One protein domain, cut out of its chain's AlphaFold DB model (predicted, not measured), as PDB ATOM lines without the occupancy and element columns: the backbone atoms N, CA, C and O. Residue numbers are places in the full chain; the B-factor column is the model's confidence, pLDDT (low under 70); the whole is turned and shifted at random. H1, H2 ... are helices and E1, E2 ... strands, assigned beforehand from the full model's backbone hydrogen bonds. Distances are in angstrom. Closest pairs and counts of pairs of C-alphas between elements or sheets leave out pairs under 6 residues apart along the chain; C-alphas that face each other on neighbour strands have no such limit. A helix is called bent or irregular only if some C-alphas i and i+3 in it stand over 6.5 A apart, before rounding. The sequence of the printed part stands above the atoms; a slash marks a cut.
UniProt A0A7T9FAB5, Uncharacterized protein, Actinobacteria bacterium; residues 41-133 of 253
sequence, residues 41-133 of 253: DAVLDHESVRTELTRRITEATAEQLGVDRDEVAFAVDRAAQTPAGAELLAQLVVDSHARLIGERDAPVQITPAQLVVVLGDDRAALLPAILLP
ATOM      1  N   ASP A  41       5.759 101.164  46.057       93.31
ATOM      2  CA  ASP A  41       7.065 101.087  46.722       93.31
ATOM      3  C   ASP A  41       8.082 100.307  45.874       93.31
ATOM      4  O   ASP A  41       9.171 100.800  45.590       93.31
ATOM      5  N   ALA A  42       7.693  99.130  45.370       92.88
ATOM      6  CA  ALA A  42       8.550  98.301  44.523       92.88
ATOM      7  C   ALA A  42       8.873  98.981  43.180       92.88
ATOM      8  O   ALA A  42       9.996  98.897  42.678       92.88
ATOM      9  N   VAL A  43       7.906  99.701  42.603       94.00
ATOM     10  CA  VAL A  43       8.108 100.454  41.357       94.00
ATOM     11  C   VAL A  43       9.065 101.633  41.557       94.00
ATOM     12  O   VAL A  43       9.901 101.891  40.689       94.00
ATOM     13  N   LEU A  44       8.973 102.351  42.680       94.38
ATOM     14  CA  LEU A  44       9.854 103.480  43.006       94.38
ATOM     15  C   LEU A  44      11.258 103.033  43.444       94.38
ATOM     16  O   LEU A  44      12.234 103.763  43.233       94.38
ATOM     17  N   ASP A  45      11.387 101.815  43.967       94.31
ATOM     18  CA  ASP A  45      12.681 101.199  44.268       94.31
ATOM     19  C   ASP A  45      13.502 100.902  43.004       94.31
ATOM     20  O   ASP A  45      14.740 100.878  43.061       94.31
ATOM     21  N   HIS A  46      12.861 100.781  41.834       94.06
ATOM     22  CA  HIS A  46      13.579 100.643  40.572       94.06
ATOM     23  C   HIS A  46      14.396 101.886  40.221       94.06
ATOM     24  O   HIS A  46      13.872 102.948  39.875       94.06
ATOM     25  N   GLU A  47      15.712 101.684  40.146       94.19
ATOM     26  CA  GLU A  47      16.697 102.710  39.802       94.19
ATOM     27  C   GLU A  47      16.333 103.488  38.531       94.19
ATOM     28  O   GLU A  47      16.470 104.708  38.501       94.19
ATOM     29  N   SER A  48      15.824 102.821  37.490       94.44
ATOM     30  CA  SER A  48      15.495 103.496  36.226       94.44
ATOM     31  C   SER A  48      14.300 104.450  36.327       94.44
ATOM     32  O   SER A  48      14.316 105.505  35.693       94.44
ATOM     33  N   VAL A  49      13.294 104.113  37.141       94.94
ATOM     34  CA  VAL A  49      12.129 104.977  37.385       94.94
ATOM     35  C   VAL A  49      12.554 106.147  38.263       94.94
ATOM     36  O   VAL A  49      12.311 107.300  37.906       94.94
ATOM     37  N   ARG A  50      13.276 105.864  39.352       94.81
ATOM     38  CA  ARG A  50      13.789 106.887  40.271       94.81
ATOM     39  C   ARG A  50      14.723 107.872  39.573       94.81
ATOM     40  O   ARG A  50      14.546 109.075  39.708       94.81
ATOM     41  N   THR A  51      15.645 107.383  38.746       95.44
ATOM     42  CA  THR A  51      16.558 108.228  37.958       95.44
ATOM     43  C   THR A  51      15.799 109.134  36.992       95.44
ATOM     44  O   THR A  51      16.124 110.316  36.892       95.44
ATOM     45  N   GLU A  52      14.777 108.625  36.293       95.50
ATOM     46  CA  GLU A  52      13.974 109.452  35.383       95.50
ATOM     47  C   GLU A  52      13.173 110.512  36.148       95.50
ATOM     48  O   GLU A  52      13.181 111.675  35.746       95.50
ATOM     49  N   LEU A  53      12.528 110.149  37.262       95.75
ATOM     50  CA  LEU A  53      11.789 111.094  38.106       95.75
ATOM     51  C   LEU A  53      12.705 112.191  38.655       95.75
ATOM     52  O   LEU A  53      12.427 113.375  38.453       95.75
ATOM     53  N   THR A  54      13.819 111.804  39.277       97.06
ATOM     54  CA  THR A  54      14.824 112.726  39.810       97.06
ATOM     55  C   THR A  54      15.335 113.661  38.727       97.06
ATOM     56  O   THR A  54      15.277 114.877  38.888       97.06
ATOM     57  N   ARG A  55      15.745 113.124  37.574       96.94
ATOM     58  CA  ARG A  55      16.241 113.935  36.461       96.94
ATOM     59  C   ARG A  55      15.196 114.945  35.981       96.94
ATOM     60  O   ARG A  55      15.528 116.113  35.804       96.94
ATOM     61  N   ARG A  56      13.940 114.524  35.790       96.56
ATOM     62  CA  ARG A  56      12.859 115.399  35.300       96.56
ATOM     63  C   ARG A  56      12.499 116.500  36.284       96.56
ATOM     64  O   ARG A  56      12.300 117.636  35.858       96.56
ATOM     65  N   ILE A  57      12.421 116.178  37.572       97.06
ATOM     66  CA  ILE A  57      12.127 117.169  38.607       97.06
ATOM     67  C   ILE A  57      13.289 118.158  38.714       97.06
ATOM     68  O   ILE A  57      13.064 119.358  38.592       97.06
ATOM     69  N   THR A  58      14.529 117.676  38.821       97.81
ATOM     70  CA  THR A  58      15.720 118.531  38.912       97.81
ATOM     71  C   THR A  58      15.875 119.463  37.709       97.81
ATOM     72  O   THR A  58      16.138 120.652  37.894       97.81
ATOM     73  N   GLU A  59      15.684 118.964  36.482       97.06
ATOM     74  CA  GLU A  59      15.740 119.782  35.260       97.06
ATOM     75  C   GLU A  59      14.690 120.901  35.255       97.06
ATOM     76  O   GLU A  59      14.966 121.992  34.762       97.06
ATOM     77  N   ALA A  60      13.499 120.646  35.798       97.25
ATOM     78  CA  ALA A  60      12.398 121.598  35.768       97.25
ATOM     79  C   ALA A  60      12.435 122.619  36.915       97.25
ATOM     80  O   ALA A  60      11.990 123.750  36.718       97.25
ATOM     81  N   THR A  61      12.925 122.252  38.104       97.75
ATOM     82  CA  THR A  61      12.739 123.070  39.317       97.75
ATOM     83  C   THR A  61      13.991 123.810  39.783       97.75
ATOM     84  O   THR A  61      13.855 124.922  40.290       97.75
ATOM     85  N   ALA A  62      15.196 123.260  39.588       97.44
ATOM     86  CA  ALA A  62      16.414 123.787  40.216       97.44
ATOM     87  C   ALA A  62      16.694 125.259  39.852       97.44
ATOM     88  O   ALA A  62      16.885 126.099  40.731       97.44
ATOM     89  N   GLU A  63      16.628 125.597  38.560       97.19
ATOM     90  CA  GLU A  63      16.856 126.966  38.080       97.19
ATOM     91  C   GLU A  63      15.769 127.939  38.563       97.19
ATOM     92  O   GLU A  63      16.079 129.047  38.993       97.19
ATOM     93  N   GLN A  64      14.502 127.510  38.557       97.12
ATOM     94  CA  GLN A  64      13.371 128.353  38.959       97.12
ATOM     95  C   GLN A  64      13.357 128.644  40.466       97.12
ATOM     96  O   GLN A  64      12.923 129.716  40.884       97.12
ATOM     97  N   LEU A  65      13.844 127.708  41.287       97.12
ATOM     98  CA  LEU A  65      13.947 127.872  42.739       97.12
ATOM     99  C   LEU A  65      15.258 128.542  43.179       97.12
ATOM    100  O   LEU A  65      15.372 128.958  44.338       97.12
ATOM    101  N   GLY A  66      16.236 128.659  42.272       97.25
ATOM    102  CA  GLY A  66      17.583 129.142  42.580       97.25
ATOM    103  C   GLY A  66      18.335 128.212  43.538       97.25
ATOM    104  O   GLY A  66      19.068 128.697  44.397       97.25
ATOM    105  N   VAL A  67      18.101 126.901  43.429       97.12
ATOM    106  CA  VAL A  67      18.672 125.850  44.289       97.12
ATOM    107  C   VAL A  67      19.629 124.984  43.468       97.12
ATOM    108  O   VAL A  67      19.474 124.856  42.251       97.12
ATOM    109  N   ASP A  68      20.633 124.398  44.120       97.75
ATOM    110  CA  ASP A  68      21.572 123.496  43.459       97.75
ATOM    111  C   ASP A  68      20.870 122.224  42.939       97.75
ATOM    112  O   ASP A  68      19.937 121.696  43.553       97.75
ATOM    113  N   ARG A  69      21.305 121.721  41.778       97.62
ATOM    114  CA  ARG A  69      20.692 120.544  41.144       97.62
ATOM    115  C   ARG A  69      20.865 119.277  41.976       97.62
ATOM    116  O   ARG A  69      19.941 118.463  42.005       97.62
ATOM    117  N   ASP A  70      22.003 119.120  42.645       97.81
ATOM    118  CA  ASP A  70      22.293 117.950  43.471       97.81
ATOM    119  C   ASP A  70      21.443 117.967  44.746       97.81
ATOM    120  O   ASP A  70      20.977 116.922  45.198       97.81
ATOM    121  N   GLU A  71      21.154 119.158  45.280       97.56
ATOM    122  CA  GLU A  71      20.250 119.329  46.420       97.56
ATOM    123  C   GLU A  71      18.816 118.915  46.068       97.56
ATOM    124  O   GLU A  71      18.206 118.123  46.794       97.56
ATOM    125  N   VAL A  72      18.297 119.368  44.920       97.56
ATOM    126  CA  VAL A  72      16.979 118.939  44.420       97.56
ATOM    127  C   VAL A  72      16.960 117.433  44.166       97.56
ATOM    128  O   VAL A  72      16.024 116.751  44.580       97.56
ATOM    129  N   ALA A  73      18.000 116.895  43.524       97.31
ATOM    130  CA  ALA A  73      18.075 115.470  43.225       97.31
ATOM    131  C   ALA A  73      18.066 114.613  44.498       97.31
ATOM    132  O   ALA A  73      17.350 113.613  44.567       97.31
ATOM    133  N   PHE A  74      18.807 115.033  45.524       96.81
ATOM    134  CA  PHE A  74      18.839 114.368  46.821       96.81
ATOM    135  C   PHE A  74      17.494 114.443  47.555       96.81
ATOM    136  O   PHE A  74      17.101 113.474  48.204       96.81
ATOM    137  N   ALA A  75      16.771 115.564  47.455       96.19
ATOM    138  CA  ALA A  75      15.432 115.687  48.027       96.19
ATOM    139  C   ALA A  75      14.444 114.707  47.372       96.19
ATOM    140  O   ALA A  75      13.747 113.979  48.079       96.19
ATOM    141  N   VAL A  76      14.447 114.624  46.036       95.69
ATOM    142  CA  VAL A  76      13.578 113.705  45.283       95.69
ATOM    143  C   VAL A  76      13.904 112.243  45.587       95.69
ATOM    144  O   VAL A  76      12.994 111.466  45.872       95.69
ATOM    145  N   ASP A  77      15.187 111.871  45.573       94.50
ATOM    146  CA  ASP A  77      15.631 110.504  45.872       94.50
ATOM    147  C   ASP A  77      15.240 110.085  47.297       94.50
ATOM    148  O   ASP A  77      14.698 108.998  47.499       94.50
ATOM    149  N   ARG A  78      15.408 110.985  48.276       94.62
ATOM    150  CA  ARG A  78      14.979 110.747  49.657       94.62
ATOM    151  C   ARG A  78      13.468 110.583  49.764       94.62
ATOM    152  O   ARG A  78      13.020 109.676  50.456       94.62
ATOM    153  N   ALA A  79      12.687 111.441  49.108       93.38
ATOM    154  CA  ALA A  79      11.232 111.340  49.128       93.38
ATOM    155  C   ALA A  79      10.780 109.979  48.577       93.38
ATOM    156  O   ALA A  79      10.040 109.269  49.256       93.38
ATOM    157  N   ALA A  80      11.308 109.567  47.420       92.81
ATOM    158  CA  ALA A  80      10.973 108.297  46.776       92.81
ATOM    159  C   ALA A  80      11.294 107.051  47.627       92.81
ATOM    160  O   ALA A  80      10.662 106.020  47.434       92.81
ATOM    161  N   GLN A  81      12.237 107.143  48.570       93.31
ATOM    162  CA  GLN A  81      12.643 106.039  49.455       93.31
ATOM    163  C   GLN A  81      11.880 105.994  50.790       93.31
ATOM    164  O   GLN A  81      12.138 105.129  51.628       93.31
ATOM    165  N   THR A  82      10.971 106.940  51.040       92.81
ATOM    166  CA  THR A  82      10.161 106.956  52.267       92.81
ATOM    167  C   THR A  82       8.739 106.474  51.987       92.81
ATOM    168  O   THR A  82       8.188 106.846  50.953       92.81
ATOM    169  N   PRO A  83       8.080 105.760  52.923       92.50
ATOM    170  CA  PRO A  83       6.682 105.352  52.749       92.50
ATOM    171  C   PRO A  83       5.737 106.531  52.473       92.50
ATOM    172  O   PRO A  83       4.863 106.447  51.620       92.50
ATOM    173  N   ALA A  84       5.953 107.666  53.150       90.62
ATOM    174  CA  ALA A  84       5.156 108.873  52.937       90.62
ATOM    175  C   ALA A  84       5.361 109.470  51.534       90.62
ATOM    176  O   ALA A  84       4.407 109.917  50.904       90.62
ATOM    177  N   GLY A  85       6.596 109.481  51.023       90.75
ATOM    178  CA  GLY A  85       6.860 109.937  49.660       90.75
ATOM    179  C   GLY A  85       6.336 108.970  48.602       90.75
ATOM    180  O   GLY A  85       5.824 109.423  47.581       90.75
ATOM    181  N   ALA A  86       6.374 107.662  48.860       91.50
ATOM    182  CA  ALA A  86       5.769 106.673  47.982       91.50
ATOM    183  C   ALA A  86       4.244 106.829  47.905       91.50
ATOM    184  O   ALA A  86       3.706 106.877  46.804       91.50
ATOM    185  N   GLU A  87       3.556 107.043  49.030       93.12
ATOM    186  CA  GLU A  87       2.113 107.332  49.059       93.12
ATOM    187  C   GLU A  87       1.757 108.568  48.210       93.12
ATOM    188  O   GLU A  87       0.813 108.551  47.420       93.12
ATOM    189  N   LEU A  88       2.564 109.628  48.288       92.31
ATOM    190  CA  LEU A  88       2.369 110.846  47.489       92.31
ATOM    191  C   LEU A  88       2.605 110.634  45.989       92.31
ATOM    192  O   LEU A  88       1.983 111.303  45.154       92.31
ATOM    193  N   LEU A  89       3.524 109.730  45.647       94.25
ATOM    194  CA  LEU A  89       3.881 109.375  44.276       94.25
ATOM    195  C   LEU A  89       3.034 108.217  43.727       94.25
ATOM    196  O   LEU A  89       3.074 107.979  42.522       94.25
ATOM    197  N   ALA A  90       2.218 107.543  44.541       94.94
ATOM    198  CA  ALA A  90       1.400 106.408  44.117       94.94
ATOM    199  C   ALA A  90       0.491 106.769  42.943       94.94
ATOM    200  O   ALA A  90       0.523 106.110  41.903       94.94
ATOM    201  N   GLN A  91      -0.215 107.900  43.032       95.62
ATOM    202  CA  GLN A  91      -1.058 108.376  41.933       95.62
ATOM    203  C   GLN A  91      -0.257 108.642  40.650       95.62
ATOM    204  O   GLN A  91      -0.754 108.415  39.551       95.62
ATOM    205  N   LEU A  92       0.991 109.102  40.774       96.00
ATOM    206  CA  LEU A  92       1.874 109.346  39.636       96.00
ATOM    207  C   LEU A  92       2.266 108.035  38.948       96.00
ATOM    208  O   LEU A  92       2.296 107.973  37.717       96.00
ATOM    209  N   VAL A  93       2.548 106.990  39.729       96.25
ATOM    210  CA  VAL A  93       2.850 105.647  39.221       96.25
ATOM    211  C   VAL A  93       1.612 105.035  38.559       96.25
ATOM    212  O   VAL A  93       1.714 104.540  37.436       96.25
ATOM    213  N   VAL A  94       0.438 105.148  39.186       96.75
ATOM    214  CA  VAL A  94      -0.851 104.700  38.630       96.75
ATOM    215  C   VAL A  94      -1.163 105.415  37.313       96.75
ATOM    216  O   VAL A  94      -1.442 104.763  36.308       96.75
ATOM    217  N   ASP A  95      -1.042 106.745  37.266       97.31
ATOM    218  CA  ASP A  95      -1.265 107.532  36.047       97.31
ATOM    219  C   ASP A  95      -0.253 107.176  34.947       97.31
ATOM    220  O   ASP A  95      -0.605 107.123  33.763       97.31
ATOM    221  N   SER A  96       1.000 106.901  35.326       96.94
ATOM    222  CA  SER A  96       2.039 106.423  34.406       96.94
ATOM    223  C   SER A  96       1.693 105.063  33.830       96.94
ATOM    224  O   SER A  96       1.783 104.871  32.616       96.94
ATOM    225  N   HIS A  97       1.224 104.140  34.660       97.00
ATOM    226  CA  HIS A  97       0.790 102.838  34.196       97.00
ATOM    227  C   HIS A  97      -0.423 102.947  33.260       97.00
ATOM    228  O   HIS A  97      -0.358 102.464  32.127       97.00
ATOM    229  N   ALA A  98      -1.465 103.681  33.662       97.56
ATOM    230  CA  ALA A  98      -2.663 103.922  32.857       97.56
ATOM    231  C   ALA A  98      -2.330 104.549  31.491       97.56
ATOM    232  O   ALA A  98      -2.911 104.190  30.461       97.56
ATOM    233  N   ARG A  99      -1.359 105.471  31.449       97.50
ATOM    234  CA  ARG A  99      -0.877 106.065  30.195       97.50
ATOM    235  C   ARG A  99      -0.136 105.049  29.324       97.50
ATOM    236  O   ARG A  99      -0.365 105.013  28.112       97.50
ATOM    237  N   LEU A 100       0.726 104.230  29.925       96.75
ATOM    238  CA  LEU A 100       1.524 103.215  29.234       96.75
ATOM    239  C   LEU A 100       0.632 102.199  28.505       96.75
ATOM    240  O   LEU A 100       0.866 101.920  27.324       96.75
ATOM    241  N   ILE A 101      -0.419 101.720  29.180       96.50
ATOM    242  CA  ILE A 101      -1.406 100.772  28.640       96.50
ATOM    243  C   ILE A 101      -2.541 101.447  27.861       96.50
ATOM    244  O   ILE A 101      -3.490 100.786  27.460       96.50
ATOM    245  N   GLY A 102      -2.465 102.762  27.643       96.50
ATOM    246  CA  GLY A 102      -3.426 103.512  26.836       96.50
ATOM    247  C   GLY A 102      -4.845 103.604  27.394       96.50
ATOM    248  O   GLY A 102      -5.745 103.923  26.625       96.50
ATOM    249  N   GLU A 103      -5.043 103.358  28.688       97.00
ATOM    250  CA  GLU A 103      -6.294 103.668  29.392       97.00
ATOM    251  C   GLU A 103      -6.472 105.183  29.556       97.00
ATOM    252  O   GLU A 103      -7.576 105.716  29.463       97.00
ATOM    253  N   ARG A 104      -5.354 105.901  29.726       96.50
ATOM    254  CA  ARG A 104      -5.318 107.359  29.830       96.50
ATOM    255  C   ARG A 104      -4.632 107.993  28.624       96.50
ATOM    256  O   ARG A 104      -3.519 107.621  28.240       96.50
ATOM    257  N   ASP A 105      -5.261 109.027  28.069       95.69
ATOM    258  CA  ASP A 105      -4.674 109.808  26.973       95.69
ATOM    259  C   ASP A 105      -3.908 111.054  27.416       95.69
ATOM    260  O   ASP A 105      -2.938 111.453  26.764       95.69
ATOM    261  N   ALA A 106      -4.316 111.652  28.535       95.75
ATOM    262  CA  ALA A 106      -3.674 112.843  29.070       95.75
ATOM    263  C   ALA A 106      -2.233 112.548  29.533       95.75
ATOM    264  O   ALA A 106      -1.976 111.466  30.071       95.75
ATOM    265  N   PRO A 107      -1.299 113.507  29.374       96.00
ATOM    266  CA  PRO A 107       0.044 113.367  29.913       96.00
ATOM    267  C   PRO A 107      -0.007 113.260  31.438       96.00
ATOM    268  O   PRO A 107      -0.867 113.860  32.091       96.00
ATOM    269  N   VAL A 108       0.937 112.502  31.985       97.50
ATOM    270  CA  VAL A 108       1.142 112.375  33.428       97.50
ATOM    271  C   VAL A 108       1.819 113.643  33.926       97.50
ATOM    272  O   VAL A 108       2.721 114.156  33.262       97.50
ATOM    273  N   GLN A 109       1.370 114.171  35.063       97.38
ATOM    274  CA  GLN A 109       1.850 115.453  35.569       97.38
ATOM    275  C   GLN A 109       2.189 115.357  37.049       97.38
ATOM    276  O   GLN A 109       1.430 114.772  37.816       97.38
ATOM    277  N   ILE A 110       3.293 115.985  37.442       97.19
ATOM    278  CA  ILE A 110       3.616 116.256  38.841       97.19
ATOM    279  C   ILE A 110       3.088 117.651  39.154       97.19
ATOM    280  O   ILE A 110       3.527 118.646  38.571       97.19
ATOM    281  N   THR A 111       2.101 117.712  40.039       97.19
ATOM    282  CA  THR A 111       1.447 118.965  40.419       97.19
ATOM    283  C   THR A 111       2.339 119.808  41.335       97.19
ATOM    284  O   THR A 111       3.184 119.259  42.047       97.19
ATOM    285  N   PRO A 112       2.126 121.134  41.405       97.31
ATOM    286  CA  PRO A 112       2.884 121.992  42.317       97.31
ATOM    287  C   PRO A 112       2.728 121.574  43.785       97.31
ATOM    288  O   PRO A 112       3.692 121.593  44.539       97.31
ATOM    289  N   ALA A 113       1.536 121.108  44.176       95.69
ATOM    290  CA  ALA A 113       1.289 120.590  45.520       95.69
ATOM    291  C   ALA A 113       2.145 119.352  45.836       95.69
ATOM    292  O   ALA A 113       2.723 119.271  46.914       95.69
ATOM    293  N   GLN A 114       2.286 118.417  44.889       95.62
ATOM    294  CA  GLN A 114       3.187 117.270  45.050       95.62
ATOM    295  C   GLN A 114       4.652 117.714  45.129       95.62
ATOM    296  O   GLN A 114       5.396 117.191  45.952       95.62
ATOM    297  N   LEU A 115       5.061 118.706  44.328       96.81
ATOM    298  CA  LEU A 115       6.428 119.234  44.365       96.81
ATOM    299  C   LEU A 115       6.785 119.863  45.708       96.81
ATOM    300  O   LEU A 115       7.895 119.644  46.177       96.81
ATOM    301  N   VAL A 116       5.864 120.592  46.348       96.62
ATOM    302  CA  VAL A 116       6.096 121.142  47.695       96.62
ATOM    303  C   VAL A 116       6.467 120.034  48.667       96.62
ATOM    304  O   VAL A 116       7.440 120.165  49.404       96.62
ATOM    305  N   VAL A 117       5.729 118.924  48.647       94.25
ATOM    306  CA  VAL A 117       5.968 117.840  49.603       94.25
ATOM    307  C   VAL A 117       7.228 117.045  49.258       94.25
ATOM    308  O   VAL A 117       8.002 116.725  50.155       94.25
ATOM    309  N   VAL A 118       7.472 116.769  47.972       95.12
ATOM    310  CA  VAL A 118       8.673 116.051  47.510       95.12
ATOM    311  C   VAL A 118       9.949 116.852  47.784       95.12
ATOM    312  O   VAL A 118      10.954 116.281  48.200       95.12
ATOM    313  N   LEU A 119       9.923 118.166  47.553       96.44
ATOM    314  CA  LEU A 119      11.090 119.034  47.718       96.44
ATOM    315  C   LEU A 119      11.237 119.578  49.144       96.44
ATOM    316  O   LEU A 119      12.327 119.992  49.524       96.44
ATOM    317  N   GLY A 120      10.157 119.587  49.930       95.50
ATOM    318  CA  GLY A 120      10.122 120.247  51.235       95.50
ATOM    319  C   GLY A 120      10.254 121.772  51.143       95.50
ATOM    320  O   GLY A 120      10.779 122.387  52.068       95.50
ATOM    321  N   ASP A 121       9.816 122.375  50.032       96.75
ATOM    322  CA  ASP A 121       9.938 123.813  49.758       96.75
ATOM    323  C   ASP A 121       8.606 124.395  49.257       96.75
ATOM    324  O   ASP A 121       8.156 124.097  48.148       96.75
ATOM    325  N   ASP A 122       7.992 125.275  50.054       97.56
ATOM    326  CA  ASP A 122       6.712 125.927  49.736       97.56
ATOM    327  C   ASP A 122       6.769 126.778  48.457       97.56
ATOM    328  O   ASP A 122       5.748 126.981  47.792       97.56
ATOM    329  N   ARG A 123       7.956 127.252  48.056       97.56
ATOM    330  CA  ARG A 123       8.136 127.999  46.799       97.56
ATOM    331  C   ARG A 123       7.805 127.139  45.581       97.56
ATOM    332  O   ARG A 123       7.410 127.683  44.549       97.56
ATOM    333  N   ALA A 124       7.893 125.812  45.702       97.31
ATOM    334  CA  ALA A 124       7.532 124.882  44.638       97.31
ATOM    335  C   ALA A 124       6.042 124.959  44.250       97.31
ATOM    336  O   ALA A 124       5.692 124.608  43.125       97.31
ATOM    337  N   ALA A 125       5.175 125.498  45.118       97.50
ATOM    338  CA  ALA A 125       3.761 125.729  44.817       97.50
ATOM    339  C   ALA A 125       3.539 126.730  43.667       97.50
ATOM    340  O   ALA A 125       2.466 126.741  43.063       97.50
ATOM    341  N   LEU A 126       4.530 127.585  43.386       97.69
ATOM    342  CA  LEU A 126       4.479 128.600  42.330       97.69
ATOM    343  C   LEU A 126       4.990 128.084  40.981       97.69
ATOM    344  O   LEU A 126       4.853 128.776  39.971       97.69
ATOM    345  N   LEU A 127       5.597 126.896  40.958       97.62
ATOM    346  CA  LEU A 127       6.119 126.303  39.736       97.62
ATOM    347  C   LEU A 127       4.973 125.764  38.872       97.62
ATOM    348  O   LEU A 127       3.940 125.346  39.400       97.62
ATOM    349  N   PRO A 128       5.123 125.740  37.540       97.69
ATOM    350  CA  PRO A 128       4.182 125.035  36.681       97.69
ATOM    351  C   PRO A 128       4.244 123.521  36.931       97.69
ATOM    352  O   PRO A 128       5.272 122.984  37.349       97.69
ATOM    353  N   ALA A 129       3.151 122.817  36.627       97.44
ATOM    354  CA  ALA A 129       3.137 121.358  36.676       97.44
ATOM    355  C   ALA A 129       4.179 120.766  35.711       97.44
ATOM    356  O   ALA A 129       4.332 121.230  34.576       97.44
ATOM    357  N   ILE A 130       4.878 119.719  36.150       97.50
ATOM    358  CA  ILE A 130       5.906 119.049  35.348       97.50
ATOM    359  C   ILE A 130       5.254 117.907  34.585       97.50
ATOM    360  O   ILE A 130       4.663 117.017  35.189       97.50
ATOM    361  N   LEU A 131       5.396 117.898  33.262       97.25
ATOM    362  CA  LEU A 131       4.914 116.799  32.431       97.25
ATOM    363  C   LEU A 131       5.935 115.660  32.418       97.25
ATOM    364  O   LEU A 131       7.092 115.858  32.040       97.25
ATOM    365  N   LEU A 132       5.498 114.455  32.773       96.38
ATOM    366  CA  LEU A 132       6.305 113.251  32.638       96.38
ATOM    367  C   LEU A 132       6.116 112.635  31.248       96.38
ATOM    368  O   LEU A 132       4.981 112.380  30.830       96.38
ATOM    369  N   PRO A 133       7.209 112.349  30.520       93.81
ATOM    370  CA  PRO A 133       7.138 111.764  29.189       93.81
ATOM    371  C   PRO A 133       6.933 110.252  29.282       93.81
ATOM    372  O   PRO A 133       7.827 109.461  28.992       93.81
TER     373      PRO A 133
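What this domain is: This is residues 41 to 133 of the 253 residues of an uncharacterized protein of Actinobacteria bacterium (UniProt A0A7T9FAB5). Two long, kinked helices, H2 and H4, lie on either side of a small antiparallel strand pair, H2 beside E2 and H4 beside E1. H3 folds back on H2 and H5 crosses H3, with the short helices H1 by the first part of H4 and H6 by H5. The printed part has 93 residues, in the order H1 H2 H3 H4 E1 H5 H6 E2, and is mostly helix. It is compact, with a radius of gyration of the C-alphas of 12.5 A and spans of 37, 24 and 20 A.

Where its parts are: H1, residues 41 to 45, begins with C-alpha 41 at (7.065, 101.087, 46.722). H2, residues 47 to 65, is 25.5 A long, has a kink of 31 degrees near residue 59 and is irregular, with C-alphas 60 and 63 7.4 A apart. H3 is residues 69 to 80, 16.6 A. H4, residues 83 to 100, 24.2 A, has a kink of 40 degrees near residue 90 and is only just irregular, with C-alphas 88 and 91 7.0 A apart. E1 is residues 108 to 110, H5 112 to 119 and H6 122 to 126. E2, residues 130 to 132, ends with C-alpha 132 at (6.305, 113.251, 32.638).

How they stand to each other: H1 touches H4, closest at the C-alphas of Asp 41 and Ala 86, 5.9 A. H2 and H3 touch at a steep tilt of 48 degrees, opposite ways, closest at C-alphas 62 and 69, 5.4 A. H3 and H5 touch, about perpendicular at 84 degrees, closest at C-alphas 75 and 119, 5.5 A. H5 and H6 touch, closest at C-alphas 112 and 125, 4.6 A. E1 and E2 are antiparallel, with N 110 and O 130 2.8 A apart, within hydrogen-bond range. H2 and H4 are apart. Every O i to N i+4 pair is within range in H1, H3 and H5; H2 has 13 of 15, H4 12 of 14, and H6 0 of 1 but 2 of 2 O i to N i+3 pairs.

The domain as a whole: The two C-alphas farthest apart, of Gly 66 and Glu 103, are 37.3 A apart. The printed part has no cut, no link is long, and no printed residue is under 70 in pLDDT.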